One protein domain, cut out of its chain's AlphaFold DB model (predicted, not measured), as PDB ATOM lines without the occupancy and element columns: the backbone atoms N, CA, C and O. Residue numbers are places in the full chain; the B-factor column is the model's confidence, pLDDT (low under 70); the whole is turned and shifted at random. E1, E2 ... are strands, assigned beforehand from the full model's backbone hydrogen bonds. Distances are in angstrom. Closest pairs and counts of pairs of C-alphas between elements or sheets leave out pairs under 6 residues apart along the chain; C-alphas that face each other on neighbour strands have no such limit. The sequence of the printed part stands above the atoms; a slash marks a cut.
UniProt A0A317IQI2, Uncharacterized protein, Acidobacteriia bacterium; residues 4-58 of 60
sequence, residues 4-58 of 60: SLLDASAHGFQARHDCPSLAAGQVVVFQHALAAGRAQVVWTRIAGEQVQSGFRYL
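Overview. This is residues 4 to 58 of the 60 residues of an uncharacterized protein of Acidobacteriia bacterium (UniProt A0A317IQI2). One strongly twisted sheet of five antiparallel strands folds back on itself like a partly open barrel, with the leaf of E1 and E2 facing the leaf of E4 and E3 and E5 as the hinge. E4, the longest strand, bends sharply at residue 38, and the link of residues 18 to 26 crosses from one leaf to the other. The printed part has 55 residues, with no named helix and five named strands, E1 to E5 along the chain, in the sheet order E1, E2, E5, E4, E3. The class is all strand, and the whole is compact, with a radius of gyration of the C-alphas of 10.3 A and spans of 29 by 21 by 14 A.

Along the chain. E4 covers residues 35 to 47 and measures 26.4 A from first to last C-alpha, beginning at C-alpha 35 at (2.196, -32.529, 20.666). It bends by 95 degrees at residue 38. E5, residues 50 to 57, measures 22.3 A and ends at C-alpha 57 at (6.265, -40.884, 17.670). E2, residues 12 to 17, measures 15.8 A, and E3, residues 27 to 32, measures 15.9 A. E1, residues 4 to 8, measures 11.3 A and begins at C-alpha 4 at (14.650, -26.998, 22.445).

Arrangement. E5 and E4 form an antiparallel hairpin at 142 degrees, with N 42 and O 54 within hydrogen-bond range at 2.8 A. On the other side of E5, E2 is antiparallel to it at 160 degrees, with N 15 and O 53 at 3.0 A. E1 and E2 form a hairpin at 163 degrees, with N 6 and O 14 at 2.8 A. E3 and E4 form a hairpin too, with N 30 and O 37 at 2.9 A; C-alphas 36 and 31 face each other at 4.1 A. E3, E4 and E5 are a meander, each strand the antiparallel neighbour of the one before. E2 to E5 are a Greek key, four strands in a row in which the last three are that meander and the first is the antiparallel neighbour of the fourth. The edge strands are E1 and E3; their closest C-alphas, those of Leu 5 and His 32, are 7.3 A apart. E1 and E4 are apart.

Size, cuts and confidence. The two C-alphas farthest apart, those of Ala 10 and Gly 48, are 29.5 A from each other. The printed part, residues 4 to 58, has no cut. The links E1 to E2, E3 to E4 and E4 to E5 are tight, the link E2 to E3 is short with 9 residues, and no link is long. The mean pLDDT of the printed part is 94.9, and no printed residue is under 70.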
ATOM      1  N   SER A   4      15.195 -27.837  23.500       94.94
ATOM      2  CA  SER A   4      14.650 -26.998  22.445       94.94
ATOM      3  C   SER A   4      14.281 -27.884  21.267       94.94
ATOM      4  O   SER A   4      15.115 -28.651  20.781       94.94
ATOM      5  N   LEU A   5      13.031 -27.773  20.821       96.56
ATOM      6  CA  LEU A   5      12.576 -28.385  19.581       96.56
ATOM      7  C   LEU A   5      13.351 -27.754  18.417       96.56
ATOM      8  O   LEU A   5      13.406 -26.531  18.311       96.56
ATOM      9  N   LEU A   6      13.977 -28.585  17.590       96.31
ATOM     10  CA  LEU A   6      14.707 -28.152  16.397       96.31
ATOM     11  C   LEU A   6      13.862 -28.329  15.139       96.31
ATOM     12  O   LEU A   6      13.874 -27.462  14.275       96.31
ATOM     13  N   ASP A   7      13.154 -29.452  15.049       96.31
ATOM     14  CA  ASP A   7      12.278 -29.786  13.928       96.31
ATOM     15  C   ASP A   7      11.181 -30.762  14.383       96.31
ATOM     16  O   ASP A   7      11.377 -31.515  15.344       96.31
ATOM     17  N   ALA A   8      10.036 -30.751  13.705       97.00
ATOM     18  CA  ALA A   8       8.935 -31.680  13.928       97.00
ATOM     19  C   ALA A   8       8.204 -31.989  12.616       97.00
ATOM     20  O   ALA A   8       7.884 -31.100  11.832       97.00
ATOM     21  N   SER A   9       7.869 -33.261  12.426       95.88
ATOM     22  CA  SER A   9       7.063 -33.762  11.310       95.88
ATOM     23  C   SER A   9       5.881 -34.578  11.835       95.88
ATOM     24  O   SER A   9       5.715 -34.740  13.041       95.88
ATOM     25  N   ALA A  10       5.084 -35.161  10.937       94.25
ATOM     26  CA  ALA A  10       4.007 -36.081  11.309       94.25
ATOM     27  C   ALA A  10       4.505 -37.388  11.968       94.25
ATOM     28  O   ALA A  10       3.729 -38.075  12.628       94.25
ATOM     29  N   HIS A  11       5.781 -37.750  11.800       95.31
ATOM     30  CA  HIS A  11       6.319 -39.044  12.246       95.31
ATOM     31  C   HIS A  11       7.272 -38.947  13.440       95.31
ATOM     32  O   HIS A  11       7.670 -39.968  14.005       95.31
ATOM     33  N   GLY A  12       7.659 -37.738  13.834       97.12
ATOM     34  CA  GLY A  12       8.628 -37.556  14.897       97.12
ATOM     35  C   GLY A  12       9.115 -36.126  15.022       97.12
ATOM     36  O   GLY A  12       8.621 -35.218  14.356       97.12
ATOM     37  N   PHE A  13      10.117 -35.948  15.867       97.88
ATOM     38  CA  PHE A  13      10.727 -34.658  16.131       97.88
ATOM     39  C   PHE A  13      12.211 -34.795  16.436       97.88
ATOM     40  O   PHE A  13      12.718 -35.872  16.751       97.88
ATOM     41  N   GLN A  14      12.903 -33.670  16.372       97.81
ATOM     42  CA  GLN A  14      14.296 -33.542  16.744       97.81
ATOM     43  C   GLN A  14      14.422 -32.482  17.828       97.81
ATOM     44  O   GLN A  14      13.859 -31.395  17.707       97.81
ATOM     45  N   ALA A  15      15.190 -32.771  18.873       96.88
ATOM     46  CA  ALA A  15      15.408 -31.822  19.956       96.88
ATOM     47  C   ALA A  15      16.869 -31.789  20.398       96.88
ATOM     48  O   ALA A  15      17.562 -32.807  20.385       96.88
ATOM     49  N   ARG A  16      17.306 -30.606  20.831       96.38
ATOM     50  CA  ARG A  16      18.544 -30.419  21.590       96.38
ATOM     51  C   ARG A  16      18.220 -30.414  23.080       96.38
ATOM     52  O   ARG A  16      17.258 -29.758  23.467       96.38
ATOM     53  N   HIS A  17      18.985 -31.116  23.904       93.88
ATOM     54  CA  HIS A  17      18.711 -31.289  25.328       93.88
ATOM     55  C   HIS A  17      19.969 -31.558  26.160       93.88
ATOM     56  O   HIS A  17      21.063 -31.750  25.635       93.88
ATOM     57  N   ASP A  18      19.774 -31.586  27.477       93.06
ATOM     58  CA  ASP A  18      20.799 -31.731  28.516       93.06
ATOM     59  C   ASP A  18      20.987 -33.174  29.027       93.06
ATOM     60  O   ASP A  18      21.771 -33.418  29.935       93.06
ATOM     61  N   CYS A  19      20.252 -34.137  28.468       92.00
ATOM     62  CA  CYS A  19      20.245 -35.531  28.925       92.00
ATOM     63  C   CYS A  19      21.110 -36.462  28.040       92.00
ATOM     64  O   CYS A  19      20.604 -36.981  27.044       92.00
ATOM     65  N   PRO A  20      22.393 -36.715  28.369       91.31
ATOM     66  CA  PRO A  20      23.276 -37.578  27.574       91.31
ATOM     67  C   PRO A  20      22.976 -39.073  27.710       91.31
ATOM     68  O   PRO A  20      23.460 -39.864  26.910       91.31
ATOM     69  N   SER A  21      22.172 -39.478  28.698       92.06
ATOM     70  CA  SER A  21      21.798 -40.881  28.914       92.06
ATOM     71  C   SER A  21      20.688 -41.381  27.979       92.06
ATOM     72  O   SER A  21      20.294 -42.542  28.077       92.06
ATOM     73  N   LEU A  22      20.154 -40.516  27.108       92.81
ATOM     74  CA  LEU A  22      19.201 -40.894  26.067       92.81
ATOM     75  C   LEU A  22      19.915 -41.671  24.962       92.81
ATOM     76  O   LEU A  22      20.751 -41.124  24.251       92.81
ATOM     77  N   ALA A  23      19.565 -42.938  24.805       92.19
ATOM     78  CA  ALA A  23      20.136 -43.854  23.832       92.19
ATOM     79  C   ALA A  23      19.058 -44.389  22.883       92.19
ATOM     80  O   ALA A  23      17.881 -44.489  23.239       92.19
ATOM     81  N   ALA A  24      19.478 -44.762  21.672       96.19
ATOM     82  CA  ALA A  24      18.593 -45.329  20.661       96.19
ATOM     83  C   ALA A  24      17.820 -46.551  21.195       96.19
ATOM     84  O   ALA A  24      18.346 -47.366  21.952       96.19
ATOM     85  N   GLY A  25      16.553 -46.664  20.800       97.12
ATOM     86  CA  GLY A  25      15.639 -47.724  21.221       97.12
ATOM     87  C   GLY A  25      14.830 -47.408  22.481       97.12
ATOM     88  O   GLY A  25      13.747 -47.974  22.645       97.12
ATOM     89  N   GLN A  26      15.282 -46.478  23.331       97.06
ATOM     90  CA  GLN A  26      14.538 -46.081  24.528       97.06
ATOM     91  C   GLN A  26      13.215 -45.403  24.173       97.06
ATOM     92  O   GLN A  26      13.143 -44.595  23.247       97.06
ATOM     93  N   VAL A  27      12.173 -45.703  24.948       97.44
ATOM     94  CA  VAL A  27      10.869 -45.043  24.841       97.44
ATOM     95  C   VAL A  27      10.735 -44.019  25.954       97.44
ATOM     96  O   VAL A  27      10.903 -44.347  27.127       97.44
ATOM     97  N   VAL A  28      10.386 -42.792  25.586       95.62
ATOM     98  CA  VAL A  28      10.195 -41.682  26.517       95.62
ATOM     99  C   VAL A  28       8.813 -41.071  26.385       95.62
ATOM    100  O   VAL A  28       8.194 -41.113  25.321       95.62
ATOM    101  N   VAL A  29       8.342 -40.485  27.482       96.69
ATOM    102  CA  VAL A  29       7.221 -39.546  27.458       96.69
ATOM    103  C   VAL A  29       7.770 -38.173  27.090       96.69
ATOM    104  O   VAL A  29       8.815 -37.765  27.598       96.69
ATOM    105  N   PHE A  30       7.075 -37.465  26.209       95.38
ATOM    106  CA  PHE A  30       7.463 -36.135  25.763       95.38
ATOM    107  C   PHE A  30       6.272 -35.177  25.783       95.38
ATOM    108  O   PHE A  30       5.113 -35.585  25.686       95.38
ATOM    109  N   GLN A  31       6.590 -33.888  25.847       95.56
ATOM    110  CA  GLN A  31       5.663 -32.791  25.612       95.56
ATOM    111  C   GLN A  31       6.439 -31.633  24.976       95.56
ATOM    112  O   GLN A  31       7.477 -31.220  25.493       95.56
ATOM    113  N   HIS A  32       5.944 -31.116  23.856       93.12
ATOM    114  CA  HIS A  32       6.414 -29.882  23.224       93.12
ATOM    115  C   HIS A  32       5.214 -29.062  22.731       93.12
ATOM    116  O   HIS A  32       4.067 -29.474  22.872       93.12
ATOM    117  N   ALA A  33       5.468 -27.896  22.136       90.81
ATOM    118  CA  ALA A  33       4.423 -26.936  21.764       90.81
ATOM    119  C   ALA A  33       3.361 -27.457  20.771       90.81
ATOM    120  O   ALA A  33       2.310 -26.838  20.646       90.81
ATOM    121  N   LEU A  34       3.624 -28.561  20.062       92.19
ATOM    122  CA  LEU A  34       2.744 -29.090  19.008       92.19
ATOM    123  C   LEU A  34       2.090 -30.428  19.381       92.19
ATOM    124  O   LEU A  34       1.074 -30.781  18.794       92.19
ATOM    125  N   ALA A  35       2.672 -31.195  20.310       93.25
ATOM    126  CA  ALA A  35       2.196 -32.529  20.666       93.25
ATOM    127  C   ALA A  35       2.740 -32.990  22.028       93.25
ATOM    128  O   ALA A  35       3.748 -32.488  22.533       93.25
ATOM    129  N   ALA A  36       2.084 -34.001  22.592       95.69
ATOM    130  CA  ALA A  36       2.544 -34.754  23.751       95.69
ATOM    131  C   ALA A  36       2.214 -36.237  23.558       95.69
ATOM    132  O   ALA A  36       1.264 -36.576  22.852       95.69
ATOM    133  N   GLY A  37       2.987 -37.126  24.180       96.25
ATOM    134  CA  GLY A  37       2.769 -38.567  24.058       96.25
ATOM    135  C   GLY A  37       4.022 -39.384  24.330       96.25
ATOM    136  O   GLY A  37       4.866 -39.004  25.144       96.25
ATOM    137  N   ARG A  38       4.144 -40.525  23.643       97.69
ATOM    138  CA  ARG A  38       5.313 -41.411  23.715       97.69
ATOM    139  C   ARG A  38       6.095 -41.372  22.411       97.69
ATOM    140  O   ARG A  38       5.511 -41.342  21.329       97.69
ATOM    141  N   ALA A  39       7.416 -41.408  22.513       97.69
ATOM    142  CA  ALA A  39       8.298 -41.480  21.361       97.69
ATOM    143  C   ALA A  39       9.488 -42.399  21.637       97.69
ATOM    144  O   ALA A  39       9.938 -42.518  22.776       97.69
ATOM    145  N   GLN A  40       9.998 -43.042  20.594       98.06
ATOM    146  CA  GLN A  40      11.223 -43.827  20.644       98.06
ATOM    147  C   GLN A  40      12.406 -42.987  20.166       98.06
ATOM    148  O   GLN A  40      12.323 -42.333  19.127       98.06
ATOM    149  N   VAL A  41      13.520 -43.035  20.889       97.94
ATOM    150  CA  VAL A  41      14.789 -42.456  20.442       97.94
ATOM    151  C   VAL A  41      15.304 -43.256  19.251       97.94
ATOM    152  O   VAL A  41      15.511 -44.465  19.351       97.94
ATOM    153  N   VAL A  42      15.525 -42.592  18.123       97.94
ATOM    154  CA  VAL A  42      16.064 -43.212  16.903       97.94
ATOM    155  C   VAL A  42      17.585 -43.089  16.869       97.94
ATOM    156  O   VAL A  42      18.276 -44.032  16.497       97.94
ATOM    157  N   TRP A  43      18.107 -41.937  17.282       97.75
ATOM    158  CA  TRP A  43      19.537 -41.661  17.364       97.75
ATOM    159  C   TRP A  43      19.805 -40.570  18.399       97.75
ATOM    160  O   TRP A  43      18.945 -39.722  18.645       97.75
ATOM    161  N   THR A  44      21.029 -40.573  18.927       96.56
ATOM    162  CA  THR A  44      21.568 -39.543  19.819       96.56
ATOM    163  C   THR A  44      22.949 -39.141  19.322       96.56
ATOM    164  O   THR A  44      23.783 -39.998  19.032       96.56
ATOM    165  N   ARG A  45      23.209 -37.838  19.232       95.75
ATOM    166  CA  ARG A  45      24.516 -37.258  18.923       95.75
ATOM    167  C   ARG A  45      24.922 -36.328  20.058       95.75
ATOM    168  O   ARG A  45      24.197 -35.390  20.377       95.75
ATOM    169  N   ILE A  46      26.099 -36.562  20.628       93.56
ATOM    170  CA  ILE A  46      26.698 -35.696  21.647       93.56
ATOM    171  C   ILE A  46      27.757 -34.833  20.957       93.56
ATOM    172  O   ILE A  46      28.660 -35.361  20.308       93.56
ATOM    173  N   ALA A  47      27.627 -33.511  21.052       86.88
ATOM    174  CA  ALA A  47      28.575 -32.546  20.505       86.88
ATOM    175  C   ALA A  47      28.924 -31.509  21.583       86.88
ATOM    176  O   ALA A  47      28.202 -30.531  21.788       86.88
ATOM    177  N   GLY A  48      30.028 -31.746  22.296       84.81
ATOM    178  CA  GLY A  48      30.376 -30.975  23.491       84.81
ATOM    179  C   GLY A  48      29.340 -31.185  24.596       84.81
ATOM    180  O   GLY A  48      28.959 -32.317  24.881       84.81
ATOM    181  N   GLU A  49      28.854 -30.094  25.184       82.81
ATOM    182  CA  GLU A  49      27.829 -30.125  26.242       82.81
ATOM    183  C   GLU A  49      26.396 -30.263  25.709       82.81
ATOM    184  O   GLU A  49      25.443 -30.336  26.482       82.81
ATOM    185  N   GLN A  50      26.216 -30.259  24.388       84.88
ATOM    186  CA  GLN A  50      24.897 -30.305  23.769       84.88
ATOM    187  C   GLN A  50      24.612 -31.706  23.237       84.88
ATOM    188  O   GLN A  50      25.386 -32.271  22.460       84.88
ATOM    189  N   VAL A  51      23.459 -32.248  23.625       95.06
ATOM    190  CA  VAL A  51      22.957 -33.527  23.124       95.06
ATOM    191  C   VAL A  51      21.824 -33.242  22.157       95.06
ATOM    192  O   VAL A  51      20.927 -32.458  22.452       95.06
ATOM    193  N   GLN A  52      21.860 -33.864  20.992       97.19
ATOM    194  CA  GLN A  52      20.798 -33.789  20.005       97.19
ATOM    195  C   GLN A  52      20.273 -35.194  19.764       97.19
ATOM    196  O   GLN A  52      21.065 -36.111  19.557       97.19
ATOM    197  N   SER A  53      18.957 -35.354  19.767       97.75
ATOM    198  CA  SER A  53      18.335 -36.651  19.522       97.75
ATOM    199  C   SER A  53      17.176 -36.528  18.549       97.75
ATOM    200  O   SER A  53      16.449 -35.528  18.538       97.75
ATOM    201  N   GLY A  54      17.014 -37.572  17.743       97.88
ATOM    202  CA  GLY A  54      15.840 -37.788  16.910       97.88
ATOM    203  C   GLY A  54      14.876 -38.742  17.598       97.88
ATOM    204  O   GLY A  54      15.282 -39.786  18.110       97.88
ATOM    205  N   PHE A  55      13.595 -38.401  17.577       97.81
ATOM    206  CA  PHE A  55      12.523 -39.145  18.220       97.81
ATOM    207  C   PHE A  55      11.459 -39.504  17.187       97.81
ATOM    208  O   PHE A  55      11.041 -38.656  16.404       97.81
ATOM    209  N   ARG A  56      10.990 -40.750  17.202       98.00
ATOM    210  CA  ARG A  56       9.853 -41.219  16.402       98.00
ATOM    211  C   ARG A  56       8.629 -41.331  17.297       98.00
ATOM    212  O   ARG A  56       8.707 -42.010  18.319       98.00
ATOM    213  N   TYR A  57       7.511 -40.716  16.920       97.12
ATOM    214  CA  TYR A  57       6.265 -40.884  17.670       97.12
ATOM    215  C   TYR A  57       5.826 -42.348  17.662       97.12
ATOM    216  O   TYR A  57       5.935 -43.035  16.646       97.12
ATOM    217  N   LEU A  58       5.317 -42.817  18.794       96.62
ATOM    218  CA  LEU A  58       4.653 -44.108  18.879       96.62
ATOM    219  C   LEU A  58       3.148 -43.869  18.785       96.62
ATOM    220  O   LEU A  58       2.613 -43.043  19.527       96.62
TER     221      LEU A  58